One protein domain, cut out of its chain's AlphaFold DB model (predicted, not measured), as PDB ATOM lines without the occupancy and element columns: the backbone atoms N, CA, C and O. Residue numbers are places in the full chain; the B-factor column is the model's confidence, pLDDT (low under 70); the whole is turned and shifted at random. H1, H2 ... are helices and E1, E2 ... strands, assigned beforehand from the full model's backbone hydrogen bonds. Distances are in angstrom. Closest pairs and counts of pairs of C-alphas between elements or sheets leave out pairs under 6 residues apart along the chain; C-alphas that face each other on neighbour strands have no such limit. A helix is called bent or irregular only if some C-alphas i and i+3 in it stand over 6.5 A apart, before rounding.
ATOM      1  N   ARG A   9     100.334  93.180 106.888       96.12
ATOM      2  CA  ARG A   9     100.717  93.965 108.069       96.12
ATOM      3  C   ARG A   9     101.780  93.245 108.885       96.12
ATOM      4  O   ARG A   9     101.702  92.025 109.034       96.12
ATOM      5  N   TYR A  10     102.710  94.007 109.452       97.00
ATOM      6  CA  TYR A  10     103.689  93.497 110.407       97.00
ATOM      7  C   TYR A  10     103.007  93.101 111.721       97.00
ATOM      8  O   TYR A  10     102.094  93.778 112.206       97.00
ATOM      9  N   ILE A  11     103.443  91.982 112.288       96.94
ATOM     10  CA  ILE A  11     103.029  91.516 113.605       96.94
ATOM     11  C   ILE A  11     103.815  92.294 114.655       96.94
ATOM     12  O   ILE A  11     105.039  92.318 114.633       96.94
ATOM     13  N   SER A  12     103.107  92.914 115.596       96.19
ATOM     14  CA  SER A  12     103.738  93.623 116.711       96.19
ATOM     15  C   SER A  12     104.577  92.684 117.577       96.19
ATOM     16  O   SER A  12     104.165  91.544 117.802       96.19
ATOM     17  N   GLU A  13     105.629  93.209 118.201       94.31
ATOM     18  CA  GLU A  13     106.481  92.481 119.155       94.31
ATOM     19  C   GLU A  13     105.694  91.687 120.210       94.31
ATOM     20  O   GLU A  13     105.937  90.498 120.410       94.31
ATOM     21  N   ASN A  14     104.650  92.280 120.799       95.81
ATOM     22  CA  ASN A  14     103.816  91.613 121.808       95.81
ATOM     23  C   ASN A  14     103.095  90.351 121.294       95.81
ATOM     24  O   ASN A  14     102.753  89.468 122.076       95.81
ATOM     25  N   ALA A  15     102.834  90.263 119.989       94.12
ATOM     26  CA  ALA A  15     102.160  89.132 119.352       94.12
ATOM     27  C   ALA A  15     103.144  88.163 118.670       94.12
ATOM     28  O   ALA A  15     102.744  87.085 118.227       94.12
ATOM     29  N   ARG A  16     104.432  88.519 118.608       94.19
ATOM     30  CA  ARG A  16     105.469  87.808 117.856       94.19
ATOM     31  C   ARG A  16     105.666  86.369 118.321       94.19
ATOM     32  O   ARG A  16     105.730  85.466 117.492       94.19
ATOM     33  N   MET A  17     105.685  86.139 119.637       93.19
ATOM     34  CA  MET A  17     105.829  84.792 120.214       93.19
ATOM     35  C   MET A  17     104.711  83.830 119.792       93.19
ATOM     36  O   MET A  17     104.925  82.622 119.738       93.19
ATOM     37  N   ASN A  18     103.531  84.355 119.455       91.94
ATOM     38  CA  ASN A  18     102.380  83.551 119.052       91.94
ATOM     39  C   ASN A  18     102.314  83.321 117.535       91.94
ATOM     40  O   ASN A  18     101.488  82.531 117.080       91.94
ATOM     41  N   PHE A  19     103.169  83.980 116.747       93.50
ATOM     42  CA  PHE A  19     103.116  83.913 115.288       93.50
ATOM     43  C   PHE A  19     103.446  82.521 114.747       93.50
ATOM     44  O   PHE A  19     102.624  81.930 114.052       93.50
ATOM     45  N   MET A  20     104.625  81.981 115.075       91.94
ATOM     46  CA  MET A  20     105.079  80.686 114.550       91.94
ATOM     47  C   MET A  20     104.104  79.545 114.905       91.94
ATOM     48  O   MET A  20     103.725  78.796 113.998       91.94
ATOM     49  N   PRO A  21     103.599  79.442 116.155       91.31
ATOM     50  CA  PRO A  21     102.533  78.498 116.491       91.31
ATOM     51  C   PRO A  21     101.228  78.718 115.712       91.31
ATOM     52  O   PRO A  21     100.564  77.748 115.361       91.31
ATOM     53  N   ALA A  22     100.837  79.962 115.422       88.69
ATOM     54  CA  ALA A  22      99.623  80.240 114.652       88.69
ATOM     55  C   ALA A  22      99.775  79.873 113.166       88.69
ATOM     56  O   ALA A  22      98.866  79.278 112.585       88.69
ATOM     57  N   ALA A  23     100.922  80.195 112.566       86.94
ATOM     58  CA  ALA A  23     101.203  79.968 111.151       86.94
ATOM     59  C   ALA A  23     101.429  78.482 110.828       86.94
ATOM     60  O   ALA A  23     100.923  77.980 109.827       86.94
ATOM     61  N   PHE A  24     102.157  77.769 111.690       87.25
ATOM     62  CA  PHE A  24     102.616  76.401 111.429       87.25
ATOM     63  C   PHE A  24     102.033  75.352 112.387       87.25
ATOM     64  O   PHE A  24     102.385  74.174 112.299       87.25
ATOM     65  N   ARG A  25     101.123  75.746 113.292       86.88
ATOM     66  CA  ARG A  25     100.468  74.856 114.272       86.88
ATOM     67  C   ARG A  25     101.507  74.030 115.038       86.88
ATOM     68  O   ARG A  25     102.554  74.556 115.389       86.88
ATOM     69  N   GLY A  26     101.253  72.744 115.290       86.44
ATOM     70  CA  GLY A  26     102.183  71.853 115.999       86.44
ATOM     71  C   GLY A  26     103.517  71.603 115.280       86.44
ATOM     72  O   GLY A  26     104.423  71.033 115.879       86.44
ATOM     73  N   ALA A  27     103.661  72.045 114.029       90.12
ATOM     74  CA  ALA A  27     104.860  71.861 113.215       90.12
ATOM     75  C   ALA A  27     105.847  73.036 113.281       90.12
ATOM     76  O   ALA A  27     106.842  73.029 112.557       90.12
ATOM     77  N   PHE A  28     105.602  74.054 114.109       89.81
ATOM     78  CA  PHE A  28     106.372  75.299 114.057       89.81
ATOM     79  C   PHE A  28     107.887  75.128 114.271       89.81
ATOM     80  O   PHE A  28     108.662  75.802 113.599       89.81
ATOM     81  N   PHE A  29     108.327  74.189 115.120       91.12
ATOM     82  CA  PHE A  29     109.755  73.863 115.263       91.12
ATOM     83  C   PHE A  29     110.341  73.225 113.998       91.12
ATOM     84  O   PHE A  29     111.453  73.552 113.588       91.12
ATOM     85  N   SER A  30     109.595  72.322 113.357       91.88
ATOM     86  CA  SER A  30     110.006  71.699 112.097       91.88
ATOM     87  C   SER A  30     110.057  72.718 110.960       91.88
ATOM     88  O   SER A  30     110.969  72.664 110.139       91.88
ATOM     89  N   ALA A  31     109.110  73.660 110.935       92.31
ATOM     90  CA  ALA A  31     109.097  74.764 109.987       92.31
ATOM     91  C   ALA A  31     110.338  75.649 110.156       92.31
ATOM     92  O   ALA A  31     111.058  75.862 109.185       92.31
ATOM     93  N   ASP A  32     110.626  76.098 111.382       92.56
ATOM     94  CA  ASP A  32     111.790  76.940 111.676       92.56
ATOM     95  C   ASP A  32     113.102  76.252 111.276       92.56
ATOM     96  O   ASP A  32     113.894  76.795 110.503       92.56
ATOM     97  N   HIS A  33     113.282  74.996 111.695       93.19
ATOM     98  CA  HIS A  33     114.458  74.210 111.330       93.19
ATOM     99  C   HIS A  33     114.602  74.045 109.811       93.19
ATOM    100  O   HIS A  33     115.706  74.162 109.267       93.19
ATOM    101  N   PHE A  34     113.491  73.794 109.113       94.88
ATOM    102  CA  PHE A  34     113.487  73.700 107.659       94.88
ATOM    103  C   PHE A  34     113.889  75.021 107.004       94.88
ATOM    104  O   PHE A  34     114.731  75.005 106.113       94.88
ATOM    105  N   ILE A  35     113.331  76.152 107.443       95.25
ATOM    106  CA  ILE A  35     113.617  77.482 106.889       95.25
ATOM    107  C   ILE A  35     115.109  77.804 107.007       95.25
ATOM    108  O   ILE A  35     115.738  78.169 106.010       95.25
ATOM    109  N   GLN A  36     115.701  77.595 108.187       95.44
ATOM    110  CA  GLN A  36     117.136  77.818 108.393       95.44
ATOM    111  C   GLN A  36     117.981  76.895 107.506       95.44
ATOM    112  O   GLN A  36     118.906  77.345 106.832       95.44
ATOM    113  N   SER A  37     117.637  75.606 107.446       96.31
ATOM    114  CA  SER A  37     118.353  74.620 106.625       96.31
ATOM    115  C   SER A  37     118.242  74.907 105.127       96.31
ATOM    116  O   SER A  37     119.200  74.713 104.380       96.31
ATOM    117  N   PHE A  38     117.078  75.380 104.681       97.25
ATOM    118  CA  PHE A  38     116.821  75.749 103.297       97.25
ATOM    119  C   PHE A  38     117.709  76.918 102.877       97.25
ATOM    120  O   PHE A  38     118.383  76.839 101.854       97.25
ATOM    121  N   LEU A  39     117.760  77.981 103.679       97.75
ATOM    122  CA  LEU A  39     118.546  79.166 103.343       97.75
ATOM    123  C   LEU A  39     120.047  78.921 103.474       97.75
ATOM    124  O   LEU A  39     120.788  79.344 102.599       97.75
ATOM    125  N   ASN A  40     120.495  78.134 104.455       97.19
ATOM    126  CA  ASN A  40     121.895  77.697 104.520       97.19
ATOM    127  C   ASN A  40     122.339  76.926 103.268       97.19
ATOM    128  O   ASN A  40     123.521  76.910 102.934       97.19
ATOM    129  N   ARG A  41     121.405  76.250 102.592       97.56
ATOM    130  CA  ARG A  41     121.696  75.459 101.396       97.56
ATOM    131  C   ARG A  41     121.587  76.257 100.102       97.56
ATOM    132  O   ARG A  41     122.348  75.995  99.176       97.56
ATOM    133  N   TYR A  42     120.597  77.137 100.010       98.19
ATOM    134  CA  TYR A  42     120.181  77.738  98.745       98.19
ATOM    135  C   TYR A  42     120.373  79.252  98.684       98.19
ATOM    136  O   TYR A  42     120.252  79.814  97.600       98.19
ATOM    137  N   ALA A  43     120.667  79.919  99.797       98.12
ATOM    138  CA  ALA A  43     120.996  81.336  99.808       98.12
ATOM    139  C   ALA A  43     122.509  81.531  99.927       98.12
ATOM    140  O   ALA A  43     123.181  80.882 100.730       98.12
ATOM    141  N   LYS A  44     123.050  82.451  99.134       97.31
ATOM    142  CA  LYS A  44     124.457  82.834  99.217       97.31
ATOM    143  C   LYS A  44     124.707  83.627 100.501       97.31
ATOM    144  O   LYS A  44     123.987  84.580 100.783       97.31
ATOM    145  N   ASP A  45     125.741  83.233 101.245       93.31
ATOM    146  CA  ASP A  45     126.246  83.926 102.438       93.31
ATOM    147  C   ASP A  45     125.185  84.212 103.524       93.31
ATOM    148  O   ASP A  45     125.333  85.146 104.311       93.31
ATOM    149  N   TYR A  46     124.114  83.413 103.611       96.25
ATOM    150  CA  TYR A  46     123.089  83.585 104.644       96.25
ATOM    151  C   TYR A  46     123.647  83.310 106.048       96.25
ATOM    152  O   TYR A  46     124.280  82.284 106.283       96.25
ATOM    153  N   GLN A  47     123.392  84.228 106.987       94.25
ATOM    154  CA  GLN A  47     123.901  84.180 108.369       94.25
ATOM    155  C   GLN A  47     122.782  84.138 109.424       94.25
ATOM    156  O   GLN A  47     123.031  84.356 110.609       94.25
ATOM    157  N   GLY A  48     121.531  83.902 109.021       93.62
ATOM    158  CA  GLY A  48     120.398  84.095 109.924       93.62
ATOM    159  C   GLY A  48     120.040  85.572 110.102       93.62
ATOM    160  O   GLY A  48     120.309  86.404 109.237       93.62
ATOM    161  N   GLY A  49     119.407  85.889 111.233       93.44
ATOM    162  CA  GLY A  49     119.077  87.256 111.639       93.44
ATOM    163  C   GLY A  49     117.655  87.396 112.173       93.44
ATOM    164  O   GLY A  49     116.968  86.407 112.433       93.44
ATOM    165  N   TYR A  50     117.221  88.642 112.351       94.31
ATOM    166  CA  TYR A  50     115.885  88.962 112.840       94.31
ATOM    167  C   TYR A  50     114.878  89.010 111.693       94.31
ATOM    168  O   TYR A  50     114.957  89.868 110.821       94.31
ATOM    169  N   TRP A  51     113.949  88.059 111.688       96.44
ATOM    170  CA  TRP A  51     112.905  87.965 110.671       96.44
ATOM    171  C   TRP A  51     111.711  88.832 111.029       96.44
ATOM    172  O   TRP A  51     111.290  88.840 112.178       96.44
ATOM    173  N   GLU A  52     111.089  89.484 110.063       97.56
ATOM    174  CA  GLU A  52     109.808  90.141 110.298       97.56
ATOM    175  C   GLU A  52     108.652  89.180 110.018       97.56
ATOM    176  O   GLU A  52     108.718  88.347 109.113       97.56
ATOM    177  N   TYR A  53     107.587  89.266 110.811       97.12
ATOM    178  CA  TYR A  53     106.413  88.401 110.676       97.12
ATOM    179  C   TYR A  53     105.234  89.200 110.153       97.12
ATOM    180  O   TYR A  53     104.960  90.297 110.638       97.12
ATOM    181  N   LEU A  54     104.524  88.649 109.169       96.31
ATOM    182  CA  LEU A  54     103.451  89.344 108.478       96.31
ATOM    183  C   LEU A  54     102.186  88.495 108.397       96.31
ATOM    184  O   LEU A  54     102.217  87.283 108.171       96.31
ATOM    185  N   GLN A  55     101.049  89.170 108.538       95.06
ATOM    186  CA  GLN A  55      99.735  88.607 108.258       95.06
ATOM    187  C   GLN A  55      99.116  89.325 107.063       95.06
ATOM    188  O   GLN A  55      99.024  90.554 107.041       95.06
ATOM    189  N   ALA A  56      98.672  88.548 106.083       94.31
ATOM    190  CA  ALA A  56      97.923  89.029 104.937       94.31
ATOM    191  C   ALA A  56      96.435  89.210 105.278       94.31
ATOM    192  O   ALA A  56      95.869  88.496 106.108       94.31
ATOM    193  N   SER A  57      95.777  90.140 104.592       95.25
ATOM    194  CA  SER A  57      94.337  90.435 104.707       95.25
ATOM    195  C   SER A  57      93.426  89.244 104.394       95.25
ATOM    196  O   SER A  57      92.312  89.180 104.903       95.25
ATOM    197  N   ASN A  58      93.908  88.263 103.626       93.50
ATOM    198  CA  ASN A  58      93.206  87.003 103.354       93.50
ATOM    199  C   ASN A  58      93.446  85.915 104.423       93.50
ATOM    200  O   ASN A  58      93.060  84.765 104.228       93.50
ATOM    201  N   GLY A  59      94.112  86.251 105.531       90.25
ATOM    202  CA  GLY A  59      94.400  85.336 106.633       90.25
ATOM    203  C   GLY A  59      95.678  84.508 106.475       90.25
ATOM    204  O   GLY A  59      96.008  83.760 107.392       90.25
ATOM    205  N   ALA A  60      96.416  84.639 105.367       90.31
ATOM    206  CA  ALA A  60      97.703  83.967 105.213       90.31
ATOM    207  C   ALA A  60      98.777  84.567 106.136       90.31
ATOM    208  O   ALA A  60      98.757  85.757 106.456       90.31
ATOM    209  N   PHE A  61      99.753  83.741 106.513       91.81
ATOM    210  CA  PHE A  61     100.930  84.152 107.274       91.81
ATOM    211  C   PHE A  61     102.187  83.921 106.444       91.81
ATOM    212  O   PHE A  61     102.333  82.884 105.790       91.81
ATOM    213  N   PHE A  62     103.103  84.876 106.484       94.69
ATOM    214  CA  PHE A  62     104.425  84.743 105.888       94.69
ATOM    215  C   PHE A  62     105.419  85.603 106.657       94.69
ATOM    216  O   PHE A  62     105.059  86.338 107.576       94.69
ATOM    217  N   MET A  63     106.686  85.474 106.304       95.94
ATOM    218  CA  MET A  63     107.765  86.196 106.957       95.94
ATOM    219  C   MET A  63     108.530  87.017 105.927       95.94
ATOM    220  O   MET A  63     108.378  86.812 104.725       95.94
ATOM    221  N   GLU A  64     109.364  87.923 106.403       97.50
ATOM    222  CA  GLU A  64     110.269  88.744 105.612       97.50
ATOM    223  C   GLU A  64     111.675  88.574 106.194       97.50
ATOM    224  O   GLU A  64     111.866  88.583 107.414       97.50
ATOM    225  N   ALA A  65     112.641  88.302 105.319       97.69
ATOM    226  CA  ALA A  65     114.008  88.020 105.728       97.69
ATOM    227  C   ALA A  65     114.691  89.287 106.282       97.69
ATOM    228  O   ALA A  65     114.266  90.398 105.973       97.69
ATOM    229  N   PRO A  66     115.787  89.155 107.048       96.88
ATOM    230  CA  PRO A  66     116.499  90.313 107.597       96.88
ATOM    231  C   PRO A  66     117.088  91.239 106.520       96.88
ATOM    232  O   PRO A  66     117.341  92.414 106.773       96.88
ATOM    233  N   GLN A  67     117.349  90.698 105.328       96.88
ATOM    234  CA  GLN A  67     117.966  91.397 104.204       96.88
ATOM    235  C   GLN A  67     117.645  90.691 102.873       96.88
ATOM    236  O   GLN A  67     117.247  89.519 102.889       96.88
ATOM    237  N   PRO A  68     117.826  91.366 101.721       97.88
ATOM    238  CA  PRO A  68     117.853  90.715 100.413       97.88
ATOM    239  C   PRO A  68     118.918  89.614 100.348       97.88
ATOM    240  O   PRO A  68     119.972  89.727 100.975       97.88
ATOM    241  N   LEU A  69     118.650  88.551  99.589       98.31
ATOM    242  CA  LEU A  69     119.564  87.419  99.421       98.31
ATOM    243  C   LEU A  69     119.608  86.967  97.963       98.31
ATOM    244  O   LEU A  69     118.592  86.962  97.271       98.31
ATOM    245  N   TRP A  70     120.777  86.502  97.525       98.50
ATOM    246  CA  TRP A  70     120.904  85.749  96.278       98.50
ATOM    247  C   TRP A  70     120.509  84.293  96.518       98.50
ATOM    248  O   TRP A  70     121.140  83.615  97.333       98.50
ATOM    249  N   LEU A  71     119.486  83.807  95.817       98.56
ATOM    250  CA  LEU A  71     119.006  82.430  95.916       98.56
ATOM    251  C   LEU A  71     119.412  81.630  94.676       98.56
ATOM    252  O   LEU A  71     119.263  82.107  93.557       98.56
ATOM    253  N   SER A  72     119.861  80.393  94.875       98.38
ATOM    254  CA  SER A  72     120.043  79.371  93.839       98.38
ATOM    255  C   SER A  72     119.144  78.185  94.187       98.38
ATOM    256  O   SER A  72     119.417  77.432  95.119       98.38
ATOM    257  N   LEU A  73     118.004  78.066  93.507       97.94
ATOM    258  CA  LEU A  73     116.908  77.171  93.875       97.94
ATOM    259  C   LEU A  73     116.846  75.908  92.990       97.94
ATOM    260  O   LEU A  73     117.251  75.928  91.828       97.94
ATOM    261  N   PRO A  74     116.242  74.802  93.475       95.25
ATOM    262  CA  PRO A  74     116.142  73.546  92.715       95.25
ATOM    263  C   PRO A  74     115.312  73.606  91.426       95.25
ATOM    264  O   PRO A  74     115.325  72.658  90.647       95.25
ATOM    265  N   ASN A  75     114.539  74.672  91.224       95.31
ATOM    266  CA  ASN A  75     113.713  74.896  90.037       95.31
ATOM    267  C   ASN A  75     114.447  75.707  88.952       95.31
ATOM    268  O   ASN A  75     113.784  76.315  88.116       95.31
ATOM    269  N   TYR A  76     115.785  75.716  88.979       97.12
ATOM    270  CA  TYR A  76     116.655  76.461  88.059       97.12
ATOM    271  C   TYR A  76     116.568  77.987  88.182       97.12
ATOM    272  O   TYR A  76     117.105  78.699  87.339       97.12
ATOM    273  N   PHE A  77     115.908  78.501  89.222       97.81
ATOM    274  CA  PHE A  77     115.972  79.921  89.533       97.81
ATOM    275  C   PHE A  77     117.310  80.246  90.195       97.81
ATOM    276  O   PHE A  77     117.681  79.618  91.188       97.81
ATOM    277  N   GLU A  78     117.997  81.257  89.676       98.25
ATOM    278  CA  GLU A  78     119.184  81.827  90.295       98.25
ATOM    279  C   GLU A  78     119.147  83.350  90.164       98.25
ATOM    280  O   GLU A  78     119.059  83.878  89.053       98.25
ATOM    281  N   GLY A  79     119.181  84.061  91.289       98.25
ATOM    282  CA  GLY A  79     119.139  85.519  91.278       98.25
ATOM    283  C   GLY A  79     118.915  86.151  92.643       98.25
ATOM    284  O   GLY A  79     118.682  85.475  93.647       98.25
ATOM    285  N   GLU A  80     118.995  87.476  92.665       98.44
ATOM    286  CA  GLU A  80     118.704  88.283  93.844       98.44
ATOM    287  C   GLU A  80     117.197  88.340  94.116       98.44
ATOM    288  O   GLU A  80     116.383  88.530  93.211       98.44
ATOM    289  N   CYS A  81     116.833  88.182  95.383       98.50
ATOM    290  CA  CYS A  81     115.484  88.357  95.888       98.50
ATOM    291  C   CYS A  81     115.507  89.386  97.016       98.50
ATOM    292  O   CYS A  81     116.354  89.334  97.912       98.50
ATOM    293  N   SER A  82     114.532  90.289  97.014       98.44
ATOM    294  CA  SER A  82     114.268  91.164  98.149       98.44
ATOM    295  C   SER A  82     113.955  90.351  99.408       98.44
ATOM    296  O   SER A  82     113.504  89.204  99.347       98.44
ATOM    297  N   ALA A  83     114.132  90.975 100.572       97.62
ATOM    298  CA  ALA A  83     113.828  90.373 101.869       97.62
ATOM    299  C   ALA A  83     112.428  89.727 101.926       97.62
ATOM    300  O   ALA A  83     112.251  88.622 102.450       97.62
ATOM    301  N   ARG A  84     111.425  90.400 101.349       97.00
ATOM    302  CA  ARG A  84     110.044  89.911 101.313       97.00
ATOM    303  C   ARG A  84     109.882  88.710 100.393       97.00
ATOM    304  O   ARG A  84     109.227  87.744 100.771       97.00
ATOM    305  N   GLU A  85     110.483  88.749  99.207       97.69
ATOM    306  CA  GLU A  85     110.436  87.633  98.256       97.69
ATOM    307  C   GLU A  85     111.080  86.380  98.846       97.69
ATOM    308  O   GLU A  85     110.465  85.315  98.809       97.69
ATOM    309  N   VAL A  86     112.256  86.509  99.474       98.25
ATOM    310  CA  VAL A  86     112.922  85.408 100.192       98.25
ATOM    311  C   VAL A  86     111.965  84.768 101.195       98.25
ATOM    312  O   VAL A  86     111.813  83.544 101.231       98.25
ATOM    313  N   GLY A  87     111.308  85.595 102.007       96.94
ATOM    314  CA  GLY A  87     110.432  85.111 103.058       96.94
ATOM    315  C   GLY A  87     109.161  84.434 102.540       96.94
ATOM    316  O   GLY A  87     108.795  83.367 103.037       96.94
ATOM    317  N   ILE A  88     108.546  84.964 101.480       96.25
ATOM    318  CA  ILE A  88     107.425  84.310 100.787       96.25
ATOM    319  C   ILE A  88     107.871  82.960 100.210       96.25
ATOM    320  O   ILE A  88     107.216  81.943 100.454       96.25
ATOM    321  N   ILE A  89     108.993  82.928  99.487       97.44
ATOM    322  CA  ILE A  89     109.527  81.716  98.851       97.44
ATOM    323  C   ILE A  89     109.752  80.626  99.900       97.44
ATOM    324  O   ILE A  89     109.228  79.519  99.759       97.44
ATOM    325  N   VAL A  90     110.487  80.922 100.975       96.38
ATOM    326  CA  VAL A  90     110.830  79.899 101.973       96.38
ATOM    327  C   VAL A  90     109.602  79.411 102.748       96.38
ATOM    328  O   VAL A  90     109.494  78.210 103.009       96.38
ATOM    329  N   CYS A  91     108.630  80.288 103.036       94.94
ATOM    330  CA  CYS A  91     107.364  79.886 103.653       94.94
ATOM    331  C   CYS A  91     106.595  78.902 102.763       94.94
ATOM    332  O   CYS A  91     106.103  77.890 103.256       94.94
ATOM    333  N   LEU A  92     106.533  79.135 101.447       94.75
ATOM    334  CA  LEU A  92     105.869  78.219 100.512       94.75
ATOM    335  C   LEU A  92     106.540  76.840 100.468       94.75
ATOM    336  O   LEU A  92     105.851  75.815 100.460       94.75
ATOM    337  N   TYR A  93     107.875  76.789 100.488       94.81
ATOM    338  CA  TYR A  93     108.606  75.524 100.587       94.81
ATOM    339  C   TYR A  93     108.331  74.801 101.913       94.81
ATOM    340  O   TYR A  93     108.109  73.585 101.899       94.81
ATOM    341  N   ALA A  94     108.286  75.535 103.029       92.81
ATOM    342  CA  ALA A  94     107.957  74.988 104.343       92.81
ATOM    343  C   ALA A  94     106.531  74.417 104.368       92.81
ATOM    344  O   ALA A  94     106.349  73.246 104.699       92.81
ATOM    345  N   TYR A  95     105.527  75.180 103.922       90.94
ATOM    346  CA  TYR A  95     104.136  74.718 103.859       90.94
ATOM    347  C   TYR A  95     103.984  73.466 102.993       90.94
ATOM    348  O   TYR A  95     103.327  72.510 103.399       90.94
ATOM    349  N   ARG A  96     104.644  73.412 101.830       91.12
ATOM    350  CA  ARG A  96     104.642  72.215 100.976       91.12
ATOM    351  C   ARG A  96     105.212  70.989 101.692       91.12
ATOM    352  O   ARG A  96     104.709  69.884 101.483       91.12
ATOM    353  N   LEU A  97     106.286  71.151 102.463       87.06
ATOM    354  CA  LEU A  97     106.888  70.051 103.215       87.06
ATOM    355  C   LEU A  97     105.936  69.546 104.305       87.06
ATOM    356  O   LEU A  97     105.732  68.339 104.409       87.06
ATOM    357  N   LEU A  98     105.333  70.459 105.067       85.00
ATOM    358  CA  LEU A  98     104.407  70.122 106.148       85.00
ATOM    359  C   LEU A  98     103.152  69.413 105.632       85.00
ATOM    360  O   LEU A  98     102.817  68.339 106.127       85.00
ATOM    361  N   LEU A  99     102.563  69.914 104.540       86.75
ATOM    362  CA  LEU A  99     101.423  69.269 103.881       86.75
ATOM    363  C   LEU A  99     101.742  67.831 103.444       86.75
ATOM    364  O   LEU A  99     100.902  66.943 103.554       86.75
ATOM    365  N   ARG A 100     102.967  67.572 102.966       83.88
ATOM    366  CA  ARG A 100     103.414  66.214 102.609       83.88
ATOM    367  C   ARG A 100     103.633  65.312 103.820       83.88
ATOM    368  O   ARG A 100     103.519  64.099 103.678       83.88
ATOM    369  N   ALA A 101     103.961  65.887 104.973       81.00
ATOM    370  CA  ALA A 101     104.115  65.165 106.230       81.00
ATOM    371  C   ALA A 101     102.768  64.862 106.918       81.00
ATOM    372  O   ALA A 101     102.759  64.170 107.933       81.00
ATOM    373  N   GLY A 102     101.643  65.344 106.370       75.69
ATOM    374  CA  GLY A 102     100.313  65.159 106.954       75.69
ATOM    375  C   GLY A 102     100.052  66.044 108.176       75.69
ATOM    376  O   GLY A 102      99.228  65.676 109.013       75.69
TER     377      GLY A 102
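What this domain is: This is residues 9 to 102 of the 103 residues of an uncharacterized protein of Klebsiella pneumoniae (UniProt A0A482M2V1). Two long helices, H2 and H3, cross steeply, and a small hairpin of strands lies at each of two places beside them: E1 and E2, with E2 packed on residues 83 to 92 of H3 and by residues 19 to 24 of H2, and E3 and E4 by residues 39 to 42 at the other end of H2. H2 has a kink near residue 26, and the short H1 lies out by E1, far from the middle. The printed part has 94 residues with three named helices and four named strands, in the order H1, H2, E1, E2, E3, E4, H3. Each sheet has two strands, E1 - E2 and E3 - E4, both antiparallel, and the class is mixed, helices and strands. The whole is compact, with a radius of gyration of the C-alphas of 12.9 A and spans of 34 by 29 by 24 A.

Where its parts are: E1 is residues 52 to 56, 13.1 A from first to last C-alpha, and E2 is residues 61 to 64, 10.5 A. E3 is residues 69 to 72, 9.8 A, and E4 is residues 78 to 81, 9.4 A. H2 is residues 19 to 42, 24.6 A, from C-alpha 19 at (103.116, 83.913, 115.288). It is irregular, with C-alphas 23 and 26 9.5 A apart, and has a kink of 100 degrees near residue 26. H3 is residues 83 to 100, 26.3 A, ending at C-alpha 100 at (103.414, 66.214, 102.609). H1 is residues 13 to 16, 5.0 A, beginning at C-alpha 13 at (106.481, 92.481, 119.155).

How they stand to each other: E1 and E2 form a hairpin at 143 degrees, with N 52 and O 64 2.9 A apart, within hydrogen-bond range. Residues 9 to 10 pair antiparallel with residues 54 to 55 of E1. The closest C-alphas of E2 and H3 are those of Glu 64 and Gly 87, 4.4 A apart. Those of H2 and E2 are Ala 23 and Phe 61, 5.7 A apart. H2 and H3 touch, closest at the C-alphas of Ala 31 and Ala 94, 5.8 A apart, H3 with residues 90 to 98 alone. They run opposite ways at a steep tilt of 69 degrees, only just short of about perpendicular. The closest C-alphas of H2 and E3 are those of Tyr 42 and Ser 72, 5.2 A apart. E3 and E4 form a hairpin at 158 degrees, with N 71 and O 79 2.9 A apart, within hydrogen-bond range. H1 and H2 meet only through their link, and H1 and H3 are apart. In H3 every O i to N i+4 pair is within hydrogen-bond range, in H2 15 of 20, and H1 is too short for such a pair.

The domain as a whole: The two C-alphas farthest apart are those of Asn 14 and Tyr 76, 39.2 A. The printed part has no cut, and no link is long. The mean pLDDT of the printed part is 94.2, and no printed residue is under 70.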